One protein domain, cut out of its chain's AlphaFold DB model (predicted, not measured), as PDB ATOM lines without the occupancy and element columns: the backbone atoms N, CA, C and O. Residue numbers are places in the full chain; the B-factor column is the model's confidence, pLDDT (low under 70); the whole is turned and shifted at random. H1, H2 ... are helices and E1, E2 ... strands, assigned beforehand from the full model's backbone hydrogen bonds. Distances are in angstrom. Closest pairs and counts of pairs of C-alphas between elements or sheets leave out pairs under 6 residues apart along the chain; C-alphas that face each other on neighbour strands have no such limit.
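Overview. This is residues 25 to 194 of the 195 residues of an uncharacterized protein of Thanatephorus cucumeris (strain AG1-IA) (UniProt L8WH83). Three antiparallel sheets stand face to face in turn as a stack of sheets: E3 E4 E5 E6, then E7 E8 E9 as the middle layer, then E10 E11 E12 E13. H1 covers part of the first sheet, the small hairpin E1 and E2 lies at that end of the model, and at the other end residues 185 to 194, of which 185 to 192 belong to H3, stick out as a tail. The printed part has 170 residues with three named helices and 13 named strands, in the order E1 E2 H1 E3 E4 E5 E6 H2 E7 E8 E9 E10 E11 E12 E13 H3; the class is mostly strand. It is compact, with a radius of gyration of the C-alphas of 17.6 A, and elongated, spanning 64 by 35 by 26 A.

Arrangement. Begin at the hairpin of E1, residues 25 to 27, and E2, residues 30 to 32, where N 25 and O 32 are within hydrogen-bond range at 2.8 A. Past H1, residues 34 to 41, find E3, residues 46 to 53, E4, 57 to 65, E5, 69 to 77, and E6, 83 to 93: a strongly twisted meander, each strand the antiparallel neighbour of the one before. Within hydrogen-bond range there are N 52 and O 59 at 2.8 A, N 62 and O 72 at 2.9 A, and N 73 and O 87 at 2.9 A. H1 is on this sheet at a height over the sheet of 9.0 A, slantwise to the strands, at 46 degrees to E4 on the local plane. H2, residues 96 to 99, only grazes this sheet. E7, residues 100 to 104, E8, 111 to 117, and E9, 122 to 127, form a second meander, with N 101 and O 114 at 2.8 A and N 115 and O 124 at 2.9 A. It is face to face with the first sheet, their best planes 17 degrees apart; the closest C-alphas of E6 and E8, Ile 93 and Glu 117, are 5.4 A apart. E10, residues 144 to 152, E11, 157 to 162, E12, 167 to 173, and E13, 176 to 182, form a third, strongly twisted, with N 148 and O 159 at 2.8 A, N 160 and O 168 at 2.9 A, and N 171 and O 178 at 2.8 A. Its best plane is 4 degrees from that of the second sheet; the closest C-alphas of E9 and E13, Ser 125 and Gly 176, are 6.7 A apart. H3, residues 184 to 192, is not on any of these three sheets. O i to N i+4 pairs are within hydrogen-bond range in 2 of 4 cases in H1 and 1 of 5 in H3, where 2 of 6 O i to N i+3 pairs are; H2 is too short for such a pair.

Along the chain. Find C-alpha 25 at (245.629, 318.485, 158.351), where E1 begins. E5 runs 25.8 A, E4 and E6 25.3 A each; E3 bends by 58 degrees at residue 49 and E6 by 63 degrees at residue 90. H3 ends at C-alpha 192, (221.870, 280.961, 193.736).

Size, cuts and confidence. The two C-alphas farthest apart, Arg 42 and Leu 194, are 65.9 A apart. The printed part has no cut. The link E9 to E10, residues 128 to 143, is long. Mean pLDDT of the printed part is 81.7, under 70 at residues 25 to 46, 48, 131 and 182 to 194.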
ATOM      1  N   GLN A  25     245.949 319.268 157.152       44.75
ATOM      2  CA  GLN A  25     245.629 318.485 158.351       44.75
ATOM      3  C   GLN A  25     246.263 317.088 158.291       44.75
ATOM      4  O   GLN A  25     246.244 316.420 157.256       44.75
ATOM      5  N   MET A  26     246.832 316.640 159.410       35.69
ATOM      6  CA  MET A  26     247.413 315.302 159.556       35.69
ATOM      7  C   MET A  26     246.342 314.309 160.013       35.69
ATOM      8  O   MET A  26     245.801 314.460 161.107       35.69
ATOM      9  N   ILE A  27     246.078 313.270 159.219       48.19
ATOM     10  CA  ILE A  27     245.231 312.135 159.616       48.19
ATOM     11  C   ILE A  27     246.050 310.859 159.444       48.19
ATOM     12  O   ILE A  27     246.491 310.545 158.342       48.19
ATOM     13  N   SER A  28     246.288 310.137 160.544       41.81
ATOM     14  CA  SER A  28     247.079 308.893 160.561       41.81
ATOM     15  C   SER A  28     248.444 309.010 159.852       41.81
ATOM     16  O   SER A  28     248.841 308.168 159.054       41.81
ATOM     17  N   GLY A  29     249.158 310.116 160.091       38.81
ATOM     18  CA  GLY A  29     250.479 310.364 159.495       38.81
ATOM     19  C   GLY A  29     250.466 310.865 158.044       38.81
ATOM     20  O   GLY A  29     251.527 311.194 157.519       38.81
ATOM     21  N   VAL A  30     249.298 310.981 157.407       44.31
ATOM     22  CA  VAL A  30     249.153 311.479 156.033       44.31
ATOM     23  C   VAL A  30     248.659 312.927 156.044       44.31
ATOM     24  O   VAL A  30     247.738 313.284 156.781       44.31
ATOM     25  N   LYS A  31     249.304 313.771 155.231       45.00
ATOM     26  CA  LYS A  31     248.989 315.194 155.058       45.00
ATOM     27  C   LYS A  31     247.859 315.372 154.043       45.00
ATOM     28  O   LYS A  31     248.074 315.134 152.858       45.00
ATOM     29  N   TYR A  32     246.704 315.861 154.486       49.03
ATOM     30  CA  TYR A  32     245.572 316.197 153.619       49.03
ATOM     31  C   TYR A  32     245.384 317.716 153.515       49.03
ATOM     32  O   TYR A  32     245.355 318.395 154.546       49.03
ATOM     33  N   PRO A  33     245.271 318.298 152.307       46.09
ATOM     34  CA  PRO A  33     245.019 319.728 152.161       46.09
ATOM     35  C   PRO A  33     243.649 320.093 152.749       46.09
ATOM     36  O   PRO A  33     242.654 319.422 152.486       46.09
ATOM     37  N   VAL A  34     243.587 321.179 153.527       50.22
ATOM     38  CA  VAL A  34     242.339 321.662 154.156       50.22
ATOM     39  C   VAL A  34     241.289 322.043 153.106       50.22
ATOM     40  O   VAL A  34     240.091 321.934 153.349       50.22
ATOM     41  N   GLU A  35     241.709 322.397 151.889       41.59
ATOM     42  CA  GLU A  35     240.792 322.645 150.774       41.59
ATOM     43  C   GLU A  35     239.933 321.424 150.413       41.59
ATOM     44  O   GLU A  35     238.781 321.601 150.028       41.59
ATOM     45  N   LEU A  36     240.409 320.192 150.620       48.97
ATOM     46  CA  LEU A  36     239.602 318.983 150.407       48.97
ATOM     47  C   LEU A  36     238.418 318.902 151.395       48.97
ATOM     48  O   LEU A  36     237.351 318.412 151.039       48.97
ATOM     49  N   PHE A  37     238.565 319.479 152.593       46.62
ATOM     50  CA  PHE A  37     237.485 319.625 153.576       46.62
ATOM     51  C   PHE A  37     236.532 320.777 153.239       46.62
ATOM     52  O   PHE A  37     235.334 320.689 153.502       46.62
ATOM     53  N   MET A  38     237.049 321.855 152.641       43.25
ATOM     54  CA  MET A  38     236.261 323.052 152.327       43.25
ATOM     55  C   MET A  38     235.518 322.971 150.984       43.25
ATOM     56  O   MET A  38     234.479 323.612 150.818       43.25
ATOM     57  N   THR A  39     235.987 322.166 150.024       41.81
ATOM     58  CA  THR A  39     235.377 322.097 148.679       41.81
ATOM     59  C   THR A  39     234.066 321.298 148.659       41.81
ATOM     60  O   THR A  39     233.234 321.518 147.782       41.81
ATOM     61  N   ALA A  40     233.808 320.471 149.677       43.78
ATOM     62  CA  ALA A  40     232.511 319.819 149.892       43.78
ATOM     63  C   ALA A  40     231.414 320.769 150.431       43.78
ATOM     64  O   ALA A  40     230.266 320.355 150.567       43.78
ATOM     65  N   ASN A  41     231.742 322.031 150.741       46.94
ATOM     66  CA  ASN A  41     230.898 322.916 151.551       46.94
ATOM     67  C   ASN A  41     230.386 324.172 150.821       46.94
ATOM     68  O   ASN A  41     230.098 325.189 151.450       46.94
ATOM     69  N   ARG A  42     230.279 324.173 149.485       42.03
ATOM     70  CA  ARG A  42     229.810 325.393 148.797       42.03
ATOM     71  C   ARG A  42     228.305 325.660 148.916       42.03
ATOM     72  O   ARG A  42     227.909 326.768 148.576       42.03
ATOM     73  N   PHE A  43     227.488 324.732 149.437       43.78
ATOM     74  CA  PHE A  43     226.030 324.936 149.528       43.78
ATOM     75  C   PHE A  43     225.282 324.243 150.685       43.78
ATOM     76  O   PHE A  43     224.055 324.319 150.706       43.78
ATOM     77  N   THR A  44     225.931 323.586 151.651       50.34
ATOM     78  CA  THR A  44     225.188 322.777 152.636       50.34
ATOM     79  C   THR A  44     225.496 323.170 154.077       50.34
ATOM     80  O   THR A  44     226.640 323.333 154.478       50.34
ATOM     81  N   SER A  45     224.457 323.307 154.901       62.31
ATOM     82  CA  SER A  45     224.534 323.475 156.360       62.31
ATOM     83  C   SER A  45     224.980 322.179 157.061       62.31
ATOM     84  O   SER A  45     224.360 321.737 158.034       62.31
ATOM     85  N   THR A  46     226.014 321.533 156.519       60.12
ATOM     86  CA  THR A  46     226.530 320.231 156.940       60.12
ATOM     87  C   THR A  46     227.773 320.427 157.796       60.12
ATOM     88  O   THR A  46     228.800 320.915 157.332       60.12
ATOM     89  N   LEU A  47     227.701 319.994 159.050       70.06
ATOM     90  CA  LEU A  47     228.857 319.915 159.935       70.06
ATOM     91  C   LEU A  47     229.553 318.572 159.715       70.06
ATOM     92  O   LEU A  47     229.174 317.557 160.306       70.06
ATOM     93  N   LEU A  48     230.571 318.561 158.853       66.00
ATOM     94  CA  LEU A  48     231.492 317.430 158.729       66.00
ATOM     95  C   LEU A  48     232.295 317.311 160.023       66.00
ATOM     96  O   LEU A  48     232.977 318.253 160.414       66.00
ATOM     97  N   THR A  49     232.179 316.173 160.708       78.50
ATOM     98  CA  THR A  49     232.702 316.053 162.078       78.50
ATOM     99  C   THR A  49     233.640 314.866 162.270       78.50
ATOM    100  O   THR A  49     234.525 314.927 163.119       78.50
ATOM    101  N   ARG A  50     233.485 313.781 161.501       87.94
ATOM    102  CA  ARG A  50     234.360 312.602 161.597       87.94
ATOM    103  C   ARG A  50     234.894 312.203 160.227       87.94
ATOM    104  O   ARG A  50     234.182 312.287 159.232       87.94
ATOM    105  N   VAL A  51     236.140 311.738 160.207       89.19
ATOM    106  CA  VAL A  51     236.794 311.144 159.036       89.19
ATOM    107  C   VAL A  51     237.158 309.710 159.381       89.19
ATOM    108  O   VAL A  51     237.727 309.455 160.440       89.19
ATOM    109  N   VAL A  52     236.825 308.786 158.491       91.25
ATOM    110  CA  VAL A  52     237.009 307.348 158.655       91.25
ATOM    111  C   VAL A  52     237.765 306.826 157.444       91.25
ATOM    112  O   VAL A  52     237.416 307.134 156.307       91.25
ATOM    113  N   LEU A  53     238.821 306.056 157.682       90.00
ATOM    114  CA  LEU A  53     239.649 305.495 156.619       90.00
ATOM    115  C   LEU A  53     239.301 304.020 156.428       90.00
ATOM    116  O   LEU A  53     239.301 303.264 157.396       90.00
ATOM    117  N   SER A  54     239.071 303.613 155.183       88.00
ATOM    118  CA  SER A  54     239.074 302.207 154.781       88.00
ATOM    119  C   SER A  54     240.321 301.901 153.941       88.00
ATOM    120  O   SER A  54     241.183 302.761 153.713       88.00
ATOM    121  N   SER A  55     240.467 300.656 153.490       86.62
ATOM    122  CA  SER A  55     241.581 300.255 152.622       86.62
ATOM    123  C   SER A  55     241.589 301.032 151.297       86.62
ATOM    124  O   SER A  55     242.665 301.393 150.820       86.62
ATOM    125  N   THR A  56     240.414 301.359 150.754       88.94
ATOM    126  CA  THR A  56     240.237 301.960 149.421       88.94
ATOM    127  C   THR A  56     239.637 303.364 149.442       88.94
ATOM    128  O   THR A  56     239.786 304.094 148.466       88.94
ATOM    129  N   SER A  57     238.998 303.770 150.540       91.56
ATOM    130  CA  SER A  57     238.185 304.987 150.588       91.56
ATOM    131  C   SER A  57     238.452 305.840 151.829       91.56
ATOM    132  O   SER A  57     238.947 305.373 152.859       91.56
ATOM    133  N   ILE A  58     238.112 307.121 151.722       92.25
ATOM    134  CA  ILE A  58     238.015 308.064 152.835       92.25
ATOM    135  C   ILE A  58     236.538 308.413 152.979       92.25
ATOM    136  O   ILE A  58     235.947 308.988 152.069       92.25
ATOM    137  N   HIS A  59     235.942 308.095 154.121       92.56
ATOM    138  CA  HIS A  59     234.560 308.445 154.415       92.56
ATOM    139  C   HIS A  59     234.531 309.629 155.371       92.56
ATOM    140  O   HIS A  59     235.167 309.605 156.425       92.56
ATOM    141  N   THR A  60     233.774 310.664 155.038       92.12
ATOM    142  CA  THR A  60     233.459 311.741 155.971       92.12
ATOM    143  C   THR A  60     232.025 311.583 156.444       92.12
ATOM    144  O   THR A  60     231.118 311.297 155.665       92.12
ATOM    145  N   VAL A  61     231.837 311.723 157.751       93.12
ATOM    146  CA  VAL A  61     230.544 311.616 158.419       93.12
ATOM    147  C   VAL A  61     230.236 312.969 159.035       93.12
ATOM    148  O   VAL A  61     231.024 313.528 159.812       93.12
ATOM    149  N   GLY A  62     229.085 313.508 158.672       92.31
ATOM    150  CA  GLY A  62     228.608 314.789 159.153       92.31
ATOM    151  C   GLY A  62     227.114 314.792 159.393       92.31
ATOM    152  O   GLY A  62     226.408 313.832 159.091       92.31
ATOM    153  N   LEU A  63     226.639 315.901 159.942       91.12
ATOM    154  CA  LEU A  63     225.219 316.136 160.159       91.12
ATOM    155  C   LEU A  63     224.778 317.369 159.400       91.12
ATOM    156  O   LEU A  63     225.380 318.434 159.532       91.12
ATOM    157  N   THR A  64     223.691 317.229 158.657       88.94
ATOM    158  CA  THR A  64     222.995 318.351 158.039       88.94
ATOM    159  C   THR A  64     221.801 318.705 158.907       88.94
ATOM    160  O   THR A  64     220.953 317.858 159.193       88.94
ATOM    161  N   LYS A  65     221.750 319.957 159.365       83.00
ATOM    162  CA  LYS A  65     220.623 320.437 160.167       83.00
ATOM    163  C   LYS A  65     219.363 320.530 159.301       83.00
ATOM    164  O   LYS A  65     219.364 321.221 158.287       83.00
ATOM    165  N   THR A  66     218.309 319.856 159.738       80.69
ATOM    166  CA  THR A  66     216.929 319.938 159.241       80.69
ATOM    167  C   THR A  66     216.027 320.342 160.423       80.69
ATOM    168  O   THR A  66     216.491 321.051 161.321       80.69
ATOM    169  N   ASP A  67     214.768 319.890 160.471       82.44
ATOM    170  CA  ASP A  67     213.957 319.941 161.702       82.44
ATOM    171  C   ASP A  67     214.598 319.117 162.841       82.44
ATOM    172  O   ASP A  67     214.438 319.426 164.021       82.44
ATOM    173  N   SER A  68     215.379 318.094 162.475       85.19
ATOM    174  CA  SER A  68     216.301 317.351 163.342       85.19
ATOM    175  C   SER A  68     217.706 317.362 162.711       85.19
ATOM    176  O   SER A  68     218.096 318.361 162.104       85.19
ATOM    177  N   TYR A  69     218.510 316.309 162.854       90.19
ATOM    178  CA  TYR A  69     219.772 316.175 162.126       90.19
ATOM    179  C   TYR A  69     219.733 314.950 161.219       90.19
ATOM    180  O   TYR A  69     219.627 313.829 161.714       90.19
ATOM    181  N   ALA A  70     219.899 315.182 159.914       91.62
ATOM    182  CA  ALA A  70     220.110 314.133 158.925       91.62
ATOM    183  C   ALA A  70     221.599 313.766 158.852       91.62
ATOM    184  O   ALA A  70     222.465 314.646 158.880       91.62
ATOM    185  N   LEU A  71     221.901 312.476 158.730       93.44
ATOM    186  CA  LEU A  71     223.264 311.980 158.598       93.44
ATOM    187  C   LEU A  71     223.732 312.134 157.148       93.44
ATOM    188  O   LEU A  71     223.072 311.688 156.212       93.44
ATOM    189  N   THR A  72     224.884 312.766 156.956       92.62
ATOM    190  CA  THR A  72     225.517 312.931 155.647       92.62
ATOM    191  C   THR A  72     226.814 312.144 155.628       92.62
ATOM    192  O   THR A  72     227.672 312.334 156.489       92.62
ATOM    193  N   ILE A  73     226.950 311.265 154.642       92.50
ATOM    194  CA  ILE A  73     228.146 310.459 154.423       92.50
ATOM    195  C   ILE A  73     228.680 310.791 153.040       92.50
ATOM    196  O   ILE A  73     227.974 310.629 152.045       92.50
ATOM    197  N   THR A  74     229.927 311.237 152.980       91.31
ATOM    198  CA  THR A  74     230.630 311.484 151.722       91.31
ATOM    199  C   THR A  74     231.783 310.506 151.614       91.31
ATOM    200  O   THR A  74     232.605 310.412 152.521       91.31
ATOM    201  N   THR A  75     231.861 309.793 150.501       91.62
ATOM    202  CA  THR A  75     232.944 308.858 150.210       91.62
ATOM    203  C   THR A  75     233.842 309.464 149.148       91.62
ATOM    204  O   THR A  75     233.381 309.877 148.083       91.62
ATOM    205  N   LEU A  76     235.134 309.512 149.445       90.69
ATOM    206  CA  LEU A  76     236.187 309.943 148.543       90.69
ATOM    207  C   LEU A  76     237.098 308.756 148.234       90.69
ATOM    208  O   LEU A  76     237.360 307.916 149.097       90.69
ATOM    209  N   ASP A  77     237.625 308.722 147.020       90.25
ATOM    210  CA  ASP A  77     238.657 307.775 146.633       90.25
ATOM    211  C   ASP A  77     239.942 308.088 147.407       90.25
ATOM    212  O   ASP A  77     240.387 309.238 147.473       90.25
ATOM    213  N   ARG A  78     240.551 307.071 148.020       89.00
ATOM    214  CA  ARG A  78     241.687 307.289 148.922       89.00
ATOM    215  C   ARG A  78     242.962 307.726 148.201       89.00
ATOM    216  O   ARG A  78     243.791 308.390 148.819       89.00
ATOM    217  N   GLN A  79     243.146 307.335 146.940       91.44
ATOM    218  CA  GLN A  79     244.373 307.621 146.192       91.44
ATOM    219  C   GLN A  79     244.331 309.005 145.544       91.44
ATOM    220  O   GLN A  79     245.312 309.741 145.572       91.44
ATOM    221  N   THR A  80     243.187 309.352 144.967       90.00
ATOM    222  CA  THR A  80     242.987 310.562 144.166       90.00
ATOM    223  C   THR A  80     242.318 311.689 144.947       90.00
ATOM    224  O   THR A  80     242.406 312.846 144.543       90.00
ATOM    225  N   GLY A  81     241.632 311.373 146.051       85.94
ATOM    226  CA  GLY A  81     240.781 312.318 146.775       85.94
ATOM    227  C   GLY A  81     239.504 312.696 146.017       85.94
ATOM    228  O   GLY A  81     238.785 313.593 146.456       85.94
ATOM    229  N   ALA A  82     239.218 312.052 144.881       87.44
ATOM    230  CA  ALA A  82     238.039 312.344 144.082       87.44
ATOM    231  C   ALA A  82     236.759 311.934 144.820       87.44
ATOM    232  O   ALA A  82     236.720 310.909 145.497       87.44
ATOM    233  N   LEU A  83     235.695 312.721 144.661       88.06
ATOM    234  CA  LEU A  83     234.377 312.374 145.183       88.06
ATOM    235  C   LEU A  83     233.851 311.113 144.488       88.06
ATOM    236  O   LEU A  83     233.642 311.121 143.277       88.06
ATOM    237  N   VAL A  84     233.615 310.055 145.262       90.69
ATOM    238  CA  VAL A  84     233.023 308.796 144.786       90.69
ATOM    239  C   VAL A  84     231.511 308.844 144.947       90.69
ATOM    240  O   VAL A  84     230.774 308.556 144.007       90.69
ATOM    241  N   SER A  85     231.034 309.225 146.133       90.25
ATOM    242  CA  SER A  85     229.602 309.325 146.412       90.25
ATOM    243  C   SER A  85     229.303 310.276 147.563       90.25
ATOM    244  O   SER A  85     230.153 310.567 148.406       90.25
ATOM    245  N   GLN A  86     228.066 310.763 147.601       90.31
ATOM    246  CA  GLN A  86     227.526 311.518 148.720       90.31
ATOM    247  C   GLN A  86     226.097 311.052 148.974       90.31
ATOM    248  O   GLN A  86     225.253 311.089 148.080       90.31
ATOM    249  N   SER A  87     225.838 310.634 150.205       90.19
ATOM    250  CA  SER A  87     224.570 310.062 150.632       90.19
ATOM    251  C   SER A  87     224.036 310.832 151.827       90.19
ATOM    252  O   SER A  87     224.765 311.120 152.779       90.19
ATOM    253  N   GLN A  88     222.742 311.136 151.793       91.12
ATOM    254  CA  GLN A  88     222.024 311.685 152.932       91.12
ATOM    255  C   GLN A  88     221.031 310.645 153.438       91.12
ATOM    256  O   GLN A  88     220.131 310.228 152.712       91.12
ATOM    257  N   ILE A  89     221.198 310.242 154.691       92.12
ATOM    258  CA  ILE A  89     220.289 309.345 155.393       92.12
ATOM    259  C   ILE A  89     219.341 310.222 156.208       92.12
ATOM    260  O   ILE A  89     219.775 311.042 157.022       92.12
ATOM    261  N   LEU A  90     218.040 310.076 155.951       90.81
ATOM    262  CA  LEU A  90     216.994 310.777 156.692       90.81
ATOM    263  C   LEU A  90     216.896 310.181 158.098       90.81
ATOM    264  O   LEU A  90     216.162 309.225 158.320       90.81
ATOM    265  N   SER A  91     217.669 310.737 159.023       91.44
ATOM    266  CA  SER A  91     217.669 310.368 160.434       91.44
ATOM    267  C   SER A  91     217.010 311.447 161.295       91.44
ATOM    268  O   SER A  91     216.868 312.600 160.883       91.44
ATOM    269  N   GLN A  92     216.606 311.061 162.504       92.38
ATOM    270  CA  GLN A  92     216.008 311.935 163.520       92.38
ATOM    271  C   GLN A  92     216.933 312.124 164.726       92.38
ATOM    272  O   GLN A  92     216.528 312.036 165.893       92.38
ATOM    273  N   ILE A  93     218.213 312.374 164.457       92.62
ATOM    274  CA  ILE A  93     219.219 312.587 165.499       92.62
ATOM    275  C   ILE A  93     218.937 313.923 166.198       92.62
ATOM    276  O   ILE A  93     218.704 314.938 165.545       92.62
ATOM    277  N   THR A  94     218.975 313.947 167.535       89.50
ATOM    278  CA  THR A  94     218.597 315.142 168.320       89.50
ATOM    279  C   THR A  94     219.760 315.780 169.075       89.50
ATOM    280  O   THR A  94     219.780 317.002 169.223       89.50
ATOM    281  N   ARG A  95     220.766 315.010 169.521       85.88
ATOM    282  CA  ARG A  95     221.922 315.545 170.274       85.88
ATOM    283  C   ARG A  95     223.178 315.727 169.418       85.88
ATOM    284  O   ARG A  95     224.285 315.838 169.951       85.88
ATOM    285  N   GLY A  96     223.009 315.783 168.100       87.81
ATOM    286  CA  GLY A  96     224.104 315.910 167.146       87.81
ATOM    287  C   GLY A  96     225.035 314.692 167.170       87.81
ATOM    288  O   GLY A  96     224.606 313.569 167.419       87.81
ATOM    289  N   MET A  97     226.338 314.915 166.966       88.81
ATOM    290  CA  MET A  97     227.342 313.843 166.856       88.81
ATOM    291  C   MET A  97     227.581 313.039 168.142       88.81
ATOM    292  O   MET A  97     228.311 312.054 168.108       88.81
ATOM    293  N   ARG A  98     226.971 313.427 169.271       88.81
ATOM    294  CA  ARG A  98     226.976 312.622 170.507       88.81
ATOM    295  C   ARG A  98     226.160 311.339 170.385       88.81
ATOM    296  O   ARG A  98     226.400 310.412 171.143       88.81
ATOM    297  N   ASP A  99     225.209 311.312 169.458       91.81
ATOM    298  CA  ASP A  99     224.389 310.138 169.164       91.81
ATOM    299  C   ASP A  99     224.920 309.366 167.946       91.81
ATOM    300  O   ASP A  99     224.221 308.491 167.452       91.81
ATOM    301  N   VAL A 100     226.116 309.700 167.441       93.50
ATOM    302  CA  VAL A 100     226.718 309.088 166.248       93.50
ATOM    303  C   VAL A 100     228.091 308.519 166.589       93.50
ATOM    304  O   VAL A 100     229.013 309.235 167.001       93.50
ATOM    305  N   PHE A 101     228.238 307.227 166.337       92.81
ATOM    306  CA  PHE A 101     229.406 306.421 166.646       92.81
ATOM    307  C   PHE A 101     229.963 305.832 165.356       92.81
ATOM    308  O   PHE A 101     229.216 305.456 164.454       92.81
ATOM    309  N   VAL A 102     231.285 305.768 165.266       93.06
ATOM    310  CA  VAL A 102     231.981 305.079 164.179       93.06
ATOM    311  C   VAL A 102     232.640 303.865 164.799       93.06
ATOM    312  O   VAL A 102     233.339 304.010 165.796       93.06
ATOM    313  N   LEU A 103     232.393 302.697 164.221       93.88
ATOM    314  CA  LEU A 103     232.877 301.411 164.705       93.88
ATOM    315  C   LEU A 103     233.440 300.614 163.527       93.88
ATOM    316  O   LEU A 103     233.069 300.859 162.381       93.88
ATOM    317  N   ASN A 104     234.259 299.606 163.802       94.31
ATOM    318  CA  ASN A 104     234.578 298.578 162.817       94.31
ATOM    319  C   ASN A 104     233.636 297.388 162.991       94.31
ATOM    320  O   ASN A 104     233.369 296.944 164.103       94.31
ATOM    321  N   THR A 105     233.149 296.833 161.888       94.69
ATOM    322  CA  THR A 105     232.428 295.558 161.914       94.69
ATOM    323  C   THR A 105     233.327 294.452 162.472       94.69
ATOM    324  O   THR A 105     234.532 294.409 162.219       94.69
ATOM    325  N   ARG A 106     232.755 293.531 163.243       93.75
ATOM    326  CA  ARG A 106     233.518 292.487 163.942       93.75
ATOM    327  C   ARG A 106     234.069 291.417 163.010       93.75
ATOM    328  O   ARG A 106     235.154 290.898 163.256       93.75
ATOM    329  N   ASP A 107     233.318 291.104 161.963       93.56
ATOM    330  CA  ASP A 107     233.575 290.030 161.007       93.56
ATOM    331  C   ASP A 107     234.468 290.458 159.840       93.56
ATOM    332  O   ASP A 107     235.369 289.717 159.460       93.56
ATOM    333  N   THR A 108     234.247 291.653 159.287       92.75
ATOM    334  CA  THR A 108     234.984 292.125 158.099       92.75
ATOM    335  C   THR A 108     235.978 293.239 158.397       92.75
ATOM    336  O   THR A 108     236.789 293.576 157.538       92.75
ATOM    337  N   LYS A 109     235.934 293.825 159.603       92.44
ATOM    338  CA  LYS A 109     236.693 295.031 159.978       92.44
ATOM    339  C   LYS A 109     236.413 296.243 159.077       92.44
ATOM    340  O   LYS A 109     237.106 297.251 159.180       92.44
ATOM    341  N   ALA A 110     235.367 296.178 158.252       93.12
ATOM    342  CA  ALA A 110     234.852 297.307 157.499       93.12
ATOM    343  C   ALA A 110     234.340 298.393 158.456       93.12
ATOM    344  O   ALA A 110     233.659 298.053 159.430       93.12
ATOM    345  N   PRO A 111     234.611 299.679 158.186       94.62
ATOM    346  CA  PRO A 111     234.068 300.760 158.988       94.62
ATOM    347  C   PRO A 111     232.544 300.841 158.843       94.62
ATOM    348  O   PRO A 111     231.977 300.596 157.778       94.62
ATOM    349  N   ALA A 112     231.876 301.220 159.922       95.31
ATOM    350  CA  ALA A 112     230.436 301.373 160.010       95.31
ATOM    351  C   ALA A 112     230.081 302.585 160.874       95.31
ATOM    352  O   ALA A 112     230.823 302.974 161.779       95.31
ATOM    353  N   VAL A 113     228.921 303.171 160.602       95.50
ATOM    354  CA  VAL A 113     228.331 304.224 161.428       95.50
ATOM    355  C   VAL A 113     227.136 303.641 162.152       95.50
ATOM    356  O   VAL A 113     226.296 302.992 161.536       95.50
ATOM    357  N   VAL A 114     227.054 303.899 163.449       95.81
ATOM    358  CA  VAL A 114     225.904 303.585 164.294       95.81
ATOM    359  C   VAL A 114     225.360 304.892 164.842       95.81
ATOM    360  O   VAL A 114     226.133 305.753 165.261       95.81
ATOM    361  N   TRP A 115     224.043 305.059 164.858       95.81
ATOM    362  CA  TRP A 115     223.426 306.208 165.509       95.81
ATOM    363  C   TRP A 115     222.205 305.835 166.335       95.81
ATOM    364  O   TRP A 115     221.581 304.792 166.148       95.81
ATOM    365  N   PHE A 116     221.895 306.710 167.285       96.19
ATOM    366  CA  PHE A 116     220.777 306.562 168.202       96.19
ATOM    367  C   PHE A 116     219.695 307.600 167.924       96.19
ATOM    368  O   PHE A 116     219.951 308.807 167.924       96.19
ATOM    369  N   GLU A 117     218.462 307.134 167.757       95.44
ATOM    370  CA  GLU A 117     217.299 307.996 167.604       95.44
ATOM    371  C   GLU A 117     216.515 308.044 168.914       95.44
ATOM    372  O   GLU A 117     215.780 307.141 169.296       95.44
ATOM    373  N   LYS A 118     216.694 309.140 169.658       92.50
ATOM    374  CA  LYS A 118     216.124 309.282 171.006       92.50
ATOM    375  C   LYS A 118     214.590 309.288 171.031       92.50
ATOM    376  O   LYS A 118     214.004 308.945 172.056       92.50
ATOM    377  N   HIS A 119     213.948 309.741 169.955       91.44
ATOM    378  CA  HIS A 119     212.499 309.934 169.916       91.44
ATOM    379  C   HIS A 119     211.737 308.603 170.030       91.44
ATOM    380  O   HIS A 119     210.736 308.533 170.742       91.44
ATOM    381  N   ASP A 120     212.250 307.548 169.396       92.69
ATOM    382  CA  ASP A 120     211.691 306.197 169.416       92.69
ATOM    383  C   ASP A 120     212.585 305.188 170.153       92.69
ATOM    384  O   ASP A 120     212.178 304.047 170.350       92.69
ATOM    385  N   GLY A 121     213.770 305.597 170.609       94.94
ATOM    386  CA  GLY A 121     214.685 304.765 171.379       94.94
ATOM    387  C   GLY A 121     215.340 303.661 170.549       94.94
ATOM    388  O   GLY A 121     215.650 302.605 171.106       94.94
ATOM    389  N   THR A 122     215.508 303.868 169.240       96.44
ATOM    390  CA  THR A 122     216.045 302.863 168.315       96.44
ATOM    391  C   THR A 122     217.514 303.095 167.967       96.44
ATOM    392  O   THR A 122     218.038 304.212 168.014       96.44
ATOM    393  N   LEU A 123     218.197 301.996 167.646       96.94
ATOM    394  CA  LEU A 123     219.569 301.992 167.150       96.94
ATOM    395  C   LEU A 123     219.547 301.702 165.661       96.94
ATOM    396  O   LEU A 123     218.900 300.748 165.224       96.94
ATOM    397  N   HIS A 124     220.298 302.493 164.916       97.12
ATOM    398  CA  HIS A 124     220.438 302.359 163.479       97.12
ATOM    399  C   HIS A 124     221.906 302.195 163.120       97.12
ATOM    400  O   HIS A 124     222.785 302.664 163.850       97.12
ATOM    401  N   SER A 125     222.189 301.555 161.995       96.38
ATOM    402  CA  SER A 125     223.550 301.403 161.508       96.38
ATOM    403  C   SER A 125     223.646 301.378 159.992       96.38
ATOM    404  O   SER A 125     222.668 301.167 159.282       96.38
ATOM    405  N   VAL A 126     224.854 301.616 159.487       95.88
ATOM    406  CA  VAL A 126     225.195 301.430 158.080       95.88
ATOM    407  C   VAL A 126     226.676 301.088 157.937       95.88
ATOM    408  O   VAL A 126     227.530 301.707 158.574       95.88
ATOM    409  N   VAL A 127     226.993 300.095 157.108       95.12
ATOM    410  CA  VAL A 127     228.377 299.728 156.765       95.12
ATOM    411  C   VAL A 127     228.862 300.628 155.628       95.12
ATOM    412  O   VAL A 127     228.155 300.816 154.640       95.12
ATOM    413  N   LEU A 128     230.061 301.196 155.767       92.81
ATOM    414  CA  LEU A 128     230.595 302.207 154.845       92.81
ATOM    415  C   LEU A 128     231.355 301.626 153.646       92.81
ATOM    416  O   LEU A 128     231.612 302.348 152.691       92.81
ATOM    417  N   ASP A 129     231.689 300.337 153.668       82.06
ATOM    418  CA  ASP A 129     232.492 299.679 152.621       82.06
ATOM    419  C   ASP A 129     231.666 299.242 151.390       82.06
ATOM    420  O   ASP A 129     232.161 298.582 150.481       82.06
ATOM    421  N   SER A 130     230.382 299.617 151.347       71.62
ATOM    422  CA  SER A 130     229.477 299.384 150.219       71.62
ATOM    423  C   SER A 130     229.304 300.651 149.378       71.62
ATOM    424  O   SER A 130     229.118 301.746 149.909       71.62
ATOM    425  N   ASN A 131     229.250 300.495 148.050       69.75
ATOM    426  CA  ASN A 131     228.904 301.585 147.127       69.75
ATOM    427  C   ASN A 131     227.476 302.115 147.345       69.75
ATOM    428  O   ASN A 131     227.181 303.259 147.002       69.75
ATOM    429  N   ILE A 132     226.589 301.284 147.897       79.19
ATOM    430  CA  ILE A 132     225.206 301.638 148.219       79.19
ATOM    431  C   ILE A 132     225.036 301.527 149.730       79.19
ATOM    432  O   ILE A 132     225.119 300.437 150.301       79.19
ATOM    433  N   LEU A 133     224.790 302.663 150.372       90.00
ATOM    434  CA  LEU A 133     224.508 302.714 151.798       90.00
ATOM    435  C   LEU A 133     223.069 302.262 152.042       90.00
ATOM    436  O   LEU A 133     222.130 302.886 151.549       90.00
ATOM    437  N   SER A 134     222.908 301.195 152.820       89.94
ATOM    438  CA  SER A 134     221.606 300.685 153.246       89.94
ATOM    439  C   SER A 134     221.519 300.760 154.768       89.94
ATOM    440  O   SER A 134     222.057 299.883 155.441       89.94
ATOM    441  N   PRO A 135     220.910 301.822 155.323       93.56
ATOM    442  CA  PRO A 135     220.604 301.916 156.743       93.56
ATOM    443  C   PRO A 135     219.787 300.727 157.240       93.56
ATOM    444  O   PRO A 135     218.801 300.338 156.614       93.56
ATOM    445  N   GLU A 136     220.155 300.202 158.399       94.31
ATOM    446  CA  GLU A 136     219.442 299.130 159.080       94.31
ATOM    447  C   GLU A 136     219.068 299.557 160.494       94.31
ATOM    448  O   GLU A 136     219.814 300.269 161.161       94.31
ATOM    449  N   ILE A 137     217.917 299.084 160.968       95.06
ATOM    450  CA  ILE A 137     217.475 299.263 162.352       95.06
ATOM    451  C   ILE A 137     217.801 297.978 163.106       95.06
ATOM    452  O   ILE A 137     217.527 296.882 162.612       95.06
ATOM    453  N   ALA A 138     218.348 298.093 164.315       93.56
ATOM    454  CA  ALA A 138     218.594 296.938 165.167       93.56
ATOM    455  C   ALA A 138     217.305 296.120 165.349       93.56
ATOM    456  O   ALA A 138     216.279 296.637 165.797       93.56
ATOM    457  N   SER A 139     217.366 294.821 165.044       90.75
ATOM    458  CA  SER A 139     216.226 293.904 165.152       90.75
ATOM    459  C   SER A 139     215.954 293.510 166.613       90.75
ATOM    460  O   SER A 139     216.082 292.349 167.000       90.75
ATOM    461  N   THR A 140     215.581 294.486 167.441       89.75
ATOM    462  CA  THR A 140     215.241 294.305 168.856       89.75
ATOM    463  C   THR A 140     213.937 295.013 169.223       89.75
ATOM    464  O   THR A 140     213.567 296.050 168.667       89.75
ATOM    465  N   LYS A 141     213.218 294.447 170.196       89.62
ATOM    466  CA  LYS A 141     212.030 295.073 170.797       89.62
ATOM    467  C   LYS A 141     212.391 296.052 171.921       89.62
ATOM    468  O   LYS A 141     211.513 296.763 172.400       89.62
ATOM    469  N   ILE A 142     213.659 296.084 172.335       92.06
ATOM    470  CA  ILE A 142     214.152 296.956 173.402       92.06
ATOM    471  C   ILE A 142     214.106 298.417 172.937       92.06
ATOM    472  O   ILE A 142     214.208 298.725 171.746       92.06
ATOM    473  N   ARG A 143     213.887 299.322 173.890       95.00
ATOM    474  CA  ARG A 143     213.851 300.768 173.675       95.00
ATOM    475  C   ARG A 143     214.881 301.417 174.583       95.00
ATOM    476  O   ARG A 143     214.800 301.296 175.806       95.00
ATOM    477  N   PHE A 144     215.852 302.083 173.978       95.31
ATOM    478  CA  PHE A 144     216.985 302.650 174.694       95.31
ATOM    479  C   PHE A 144     216.726 304.104 175.077       95.31
ATOM    480  O   PHE A 144     216.003 304.839 174.404       95.31
ATOM    481  N   ALA A 145     217.320 304.520 176.187       94.19
ATOM    482  CA  ALA A 145     217.350 305.899 176.642       94.19
ATOM    483  C   ALA A 145     218.669 306.588 176.268       94.19
ATOM    484  O   ALA A 145     218.684 307.803 176.036       94.19
ATOM    485  N   LYS A 146     219.777 305.833 176.255       92.19
ATOM    486  CA  LYS A 146     221.132 306.344 176.027       92.19
ATOM    487  C   LYS A 146     222.013 305.291 175.358       92.19
ATOM    488  O   LYS A 146     221.765 304.094 175.468       92.19
ATOM    489  N   VAL A 147     223.076 305.772 174.725       92.75
ATOM    490  CA  VAL A 147     224.186 304.965 174.223       92.75
ATOM    491  C   VAL A 147     225.467 305.514 174.829       92.75
ATOM    492  O   VAL A 147     225.638 306.733 174.908       92.75
ATOM    493  N   HIS A 148     226.329 304.610 175.271       89.94
ATOM    494  CA  HIS A 148     227.600 304.911 175.905       89.94
ATOM    495  C   HIS A 148     228.739 304.518 174.972       89.94
ATOM    496  O   HIS A 148     228.814 303.378 174.507       89.94
ATOM    497  N   ASP A 149     229.634 305.471 174.728       81.06
ATOM    498  CA  ASP A 149     230.913 305.195 174.085       81.06
ATOM    499  C   ASP A 149     231.850 304.565 175.119       81.06
ATOM    500  O   ASP A 149     232.280 305.224 176.068       81.06
ATOM    501  N   VAL A 150     232.123 303.275 174.955       86.44
ATOM    502  CA  VAL A 150     233.025 302.507 175.825       86.44
ATOM    503  C   VAL A 150     234.420 302.344 175.218       86.44
ATOM    504  O   VAL A 150     235.199 301.542 175.718       86.44
ATOM    505  N   GLN A 151     234.749 303.101 174.160       85.31
ATOM    506  CA  GLN A 151     236.057 303.075 173.485       85.31
ATOM    507  C   GLN A 151     236.449 301.681 172.966       85.31
ATOM    508  O   GLN A 151     237.614 301.286 172.990       85.31
ATOM    509  N   LEU A 152     235.453 300.920 172.508       86.81
ATOM    510  CA  LEU A 152     235.619 299.605 171.880       86.81
ATOM    511  C   LEU A 152     235.241 299.648 170.393       86.81
ATOM    512  O   LEU A 152     234.771 298.664 169.823       86.81
ATOM    513  N   ASP A 153     235.469 300.793 169.755       86.50
ATOM    514  CA  ASP A 153     235.165 301.050 168.350       86.50
ATOM    515  C   ASP A 153     235.885 300.081 167.406       86.50
ATOM    516  O   ASP A 153     235.262 299.521 166.501       86.50
ATOM    517  N   ASN A 154     237.158 299.782 167.676       87.12
ATOM    518  CA  ASN A 154     237.941 298.809 166.906       87.12
ATOM    519  C   ASN A 154     237.442 297.360 167.050       87.12
ATOM    520  O   ASN A 154     237.640 296.536 166.147       87.12
ATOM    521  N   GLU A 155     236.781 297.059 168.168       89.75
ATOM    522  CA  GLU A 155     236.155 295.762 168.431       89.75
ATOM    523  C   GLU A 155     234.691 295.713 168.008       89.75
ATOM    524  O   GLU A 155     234.046 294.678 168.165       89.75
ATOM    525  N   GLY A 156     234.165 296.807 167.455       92.06
ATOM    526  CA  GLY A 156     232.793 296.887 166.980       92.06
ATOM    527  C   GLY A 156     231.754 296.848 168.087       92.06
ATOM    528  O   GLY A 156     230.622 296.455 167.810       92.06
ATOM    529  N   LEU A 157     232.126 297.197 169.322       93.31
ATOM    530  CA  LEU A 157     231.267 297.073 170.496       93.31
ATOM    531  C   LEU A 157     230.882 298.434 171.066       93.31
ATOM    532  O   LEU A 157     231.685 299.362 171.131       93.31
ATOM    533  N   PHE A 158     229.647 298.518 171.549       94.12
ATOM    534  CA  PHE A 158     229.153 299.647 172.326       94.12
ATOM    535  C   PHE A 158     228.073 299.191 173.311       94.12
ATOM    536  O   PHE A 158     227.579 298.061 173.236       94.12
ATOM    537  N   VAL A 159     227.708 300.069 174.247       94.31
ATOM    538  CA  VAL A 159     226.681 299.779 175.255       94.31
ATOM    539  C   VAL A 159     225.484 300.693 175.053       94.31
ATOM    540  O   VAL A 159     225.630 301.909 174.953       94.31
ATOM    541  N   ALA A 160     224.290 300.112 175.029       94.44
ATOM    542  CA  ALA A 160     223.029 300.838 175.046       94.44
ATOM    543  C   ALA A 160     222.304 300.593 176.376       94.44
ATOM    544  O   ALA A 160     222.323 299.489 176.909       94.44
ATOM    545  N   GLU A 161     221.680 301.628 176.925       94.19
ATOM    546  CA  GLU A 161     221.033 301.612 178.240       94.19
ATOM    547  C   GLU A 161     219.544 301.927 178.078       94.19
ATOM    548  O   GLU A 161     219.180 302.862 177.354       94.19
ATOM    549  N   THR A 162     218.671 301.161 178.730       94.06
ATOM    550  CA  THR A 162     217.221 301.418 178.748       94.06
ATOM    551  C   THR A 162     216.851 302.525 179.739       94.06
ATOM    552  O   THR A 162     217.692 303.061 180.454       94.06
ATOM    553  N   LYS A 163     215.571 302.915 179.792       91.62
ATOM    554  CA  LYS A 163     215.098 303.896 180.788       91.62
ATOM    555  C   LYS A 163     215.228 303.400 182.229       91.62
ATOM    556  O   LYS A 163     215.396 304.228 183.115       91.62
ATOM    557  N   ASP A 164     215.185 302.085 182.423       91.12
ATOM    558  CA  ASP A 164     215.321 301.427 183.725       91.12
ATOM    559  C   ASP A 164     216.793 301.125 184.062       91.12
ATOM    560  O   ASP A 164     217.079 300.273 184.896       91.12
ATOM    561  N   GLU A 165     217.727 301.800 183.380       89.38
ATOM    562  CA  GLU A 165     219.176 301.704 183.595       89.38
ATOM    563  C   GLU A 165     219.760 300.303 183.340       89.38
ATOM    564  O   GLU A 165     220.859 299.985 183.791       89.38
ATOM    565  N   LEU A 166     219.058 299.462 182.568       90.00
ATOM    566  CA  LEU A 166     219.557 298.143 182.179       90.00
ATOM    567  C   LEU A 166     220.524 298.272 180.990       90.00
ATOM    568  O   LEU A 166     220.119 298.791 179.938       90.00
ATOM    569  N   PRO A 167     221.783 297.813 181.125       91.75
ATOM    570  CA  PRO A 167     222.767 297.869 180.054       91.75
ATOM    571  C   PRO A 167     222.649 296.671 179.104       91.75
ATOM    572  O   PRO A 167     222.431 295.539 179.524       91.75
ATOM    573  N   TYR A 168     222.885 296.918 177.818       92.81
ATOM    574  CA  TYR A 168     222.918 295.921 176.752       92.81
ATOM    575  C   TYR A 168     224.145 296.147 175.877       92.81
ATOM    576  O   TYR A 168     224.387 297.266 175.415       92.81
ATOM    577  N   VAL A 169     224.914 295.087 175.626       92.88
ATOM    578  CA  VAL A 169     226.091 295.159 174.750       92.88
ATOM    579  C   VAL A 169     225.671 294.823 173.329       92.88
ATOM    580  O   VAL A 169     225.069 293.775 173.088       92.88
ATOM    581  N   PHE A 170     226.023 295.695 172.389       94.88
ATOM    582  CA  PHE A 170     225.785 295.493 170.966       94.88
ATOM    583  C   PHE A 170     227.097 295.377 170.203       94.88
ATOM    584  O   PHE A 170     228.053 296.101 170.475       94.88
ATOM    585  N   GLY A 171     227.103 294.473 169.228       94.88
ATOM    586  CA  GLY A 171     228.156 294.284 168.249       94.88
ATOM    587  C   GLY A 171     227.701 294.696 166.855       94.88
ATOM    588  O   GLY A 171     226.587 294.379 166.431       94.88
ATOM    589  N   MET A 172     228.576 295.382 166.126       95.75
ATOM    590  CA  MET A 172     228.374 295.708 164.719       95.75
ATOM    591  C   MET A 172     228.948 294.605 163.821       95.75
ATOM    592  O   MET A 172     230.127 294.271 163.922       95.75
ATOM    593  N   TYR A 173     228.141 294.067 162.911       94.81
ATOM    594  CA  TYR A 173     228.549 293.079 161.904       94.81
ATOM    595  C   TYR A 173     228.247 293.596 160.502       94.81
ATOM    596  O   TYR A 173     227.452 294.519 160.336       94.81
ATOM    597  N   SER A 174     228.825 292.970 159.477       92.19
ATOM    598  CA  SER A 174     228.460 293.256 158.082       92.19
ATOM    599  C   SER A 174     226.960 293.064 157.798       92.19
ATOM    600  O   SER A 174     226.414 293.724 156.921       92.19
ATOM    601  N   THR A 175     226.289 292.208 158.577       91.38
ATOM    602  CA  THR A 175     224.842 291.933 158.511       91.38
ATOM    603  C   THR A 175     224.006 292.775 159.487       91.38
ATOM    604  O   THR A 175     222.914 292.344 159.857       91.38
ATOM    605  N   GLY A 176     224.562 293.857 160.039       92.31
ATOM    606  CA  GLY A 176     223.863 294.744 160.972       92.31
ATOM    607  C   GLY A 176     224.205 294.553 162.451       92.31
ATOM    608  O   GLY A 176     225.181 293.897 162.830       92.31
ATOM    609  N   LEU A 177     223.393 295.178 163.306       95.31
ATOM    610  CA  LEU A 177     223.569 295.194 164.761       95.31
ATOM    611  C   LEU A 177     223.061 293.908 165.417       95.31
ATOM    612  O   LEU A 177     221.919 293.496 165.201       95.31
ATOM    613  N   LYS A 178     223.879 293.318 166.292       93.81
ATOM    614  CA  LYS A 178     223.523 292.145 167.101       93.81
ATOM    615  C   LYS A 178     223.702 292.441 168.581       93.81
ATOM    616  O   LYS A 178     224.665 293.090 168.974       93.81
ATOM    617  N   GLN A 179     222.765 291.970 169.395       92.31
ATOM    618  CA  GLN A 179     222.916 291.989 170.845       92.31
ATOM    619  C   GLN A 179     223.856 290.848 171.245       92.31
ATOM    620  O   GLN A 179     223.587 289.690 170.938       92.31
ATOM    621  N   GLU A 180     224.953 291.188 171.911       87.94
ATOM    622  CA  GLU A 180     226.010 290.246 172.298       87.94
ATOM    623  C   GLU A 180     225.821 289.722 173.715       87.94
ATOM    624  O   GLU A 180     226.159 288.578 174.017       87.94
ATOM    625  N   TRP A 181     225.302 290.571 174.599       79.50
ATOM    626  CA  TRP A 181     225.168 290.240 176.007       79.50
ATOM    627  C   TRP A 181     223.964 290.935 176.631       79.50
ATOM    628  O   TRP A 181     223.694 292.108 176.355       79.50
ATOM    629  N   ASP A 182     223.280 290.198 177.499       65.06
ATOM    630  CA  ASP A 182     222.269 290.702 178.420       65.06
ATOM    631  C   ASP A 182     222.757 290.437 179.849       65.06
ATOM    632  O   ASP A 182     223.155 289.320 180.190       65.06
ATOM    633  N   PHE A 183     222.787 291.466 180.691       63.41
ATOM    634  CA  PHE A 183     223.256 291.317 182.066       63.41
ATOM    635  C   PHE A 183     222.233 290.621 182.978       63.41
ATOM    636  O   PHE A 183     222.604 290.237 184.092       63.41
ATOM    637  N   ASP A 184     221.002 290.373 182.521       56.00
ATOM    638  CA  ASP A 184     219.923 289.799 183.340       56.00
ATOM    639  C   ASP A 184     220.248 288.389 183.896       56.00
ATOM    640  O   ASP A 184     219.898 288.047 185.032       56.00
ATOM    641  N   ASP A 185     221.036 287.584 183.170       49.22
ATOM    642  CA  ASP A 185     221.497 286.261 183.638       49.22
ATOM    643  C   ASP A 185     222.575 286.333 184.738       49.22
ATOM    644  O   ASP A 185     222.780 285.383 185.506       49.22
ATOM    645  N   SER A 186     223.246 287.476 184.869       47.22
ATOM    646  CA  SER A 186     224.318 287.684 185.854       47.22
ATOM    647  C   SER A 186     223.747 287.869 187.265       47.22
ATOM    648  O   SER A 186     224.331 287.407 188.249       47.22
ATOM    649  N   VAL A 187     222.560 288.477 187.373       50.97
ATOM    650  CA  VAL A 187     221.868 288.710 188.652       50.97
ATOM    651  C   VAL A 187     221.228 287.422 189.187       50.97
ATOM    652  O   VAL A 187     221.191 287.211 190.402       50.97
ATOM    653  N   ARG A 188     220.789 286.502 188.313       47.97
ATOM    654  CA  ARG A 188     220.266 285.188 188.744       47.97
ATOM    655  C   ARG A 188     221.336 284.304 189.383       47.97
ATOM    656  O   ARG A 188     221.048 283.672 190.397       47.97
ATOM    657  N   ARG A 189     222.565 284.289 188.854       43.16
ATOM    658  CA  ARG A 189     223.657 283.463 189.411       43.16
ATOM    659  C   ARG A 189     224.158 283.941 190.772       43.16
ATOM    660  O   ARG A 189     224.511 283.115 191.604       43.16
ATOM    661  N   LEU A 190     224.132 285.246 191.045       45.62
ATOM    662  CA  LEU A 190     224.504 285.764 192.369       45.62
ATOM    663  C   LEU A 190     223.475 285.415 193.455       45.62
ATOM    664  O   LEU A 190     223.837 285.300 194.623       45.62
ATOM    665  N   ARG A 191     222.209 285.180 193.085       45.47
ATOM    666  CA  ARG A 191     221.170 284.747 194.032       45.47
ATOM    667  C   ARG A 191     221.212 283.252 194.350       45.47
ATOM    668  O   ARG A 191     220.804 282.887 195.444       45.47
ATOM    669  N   SER A 192     221.739 282.403 193.465       42.56
ATOM    670  CA  SER A 192     221.870 280.961 193.736       42.56
ATOM    671  C   SER A 192     223.115 280.581 194.546       42.56
ATOM    672  O   SER A 192     223.243 279.432 194.945       42.56
ATOM    673  N   CYS A 193     224.049 281.511 194.776       47.84
ATOM    674  CA  CYS A 193     225.192 281.299 195.679       47.84
ATOM    675  C   CYS A 193     224.924 281.771 197.120       47.84
ATOM    676  O   CYS A 193     225.790 281.615 197.975       47.84
ATOM    677  N   LEU A 194     223.752 282.357 197.382       45.16
ATOM    678  CA  LEU A 194     223.336 282.864 198.696       45.16
ATOM    679  C   LEU A 194     222.150 282.085 199.296       45.16
ATOM    680  O   LEU A 194     221.583 282.532 200.294       45.16
TER     681      LEU A 194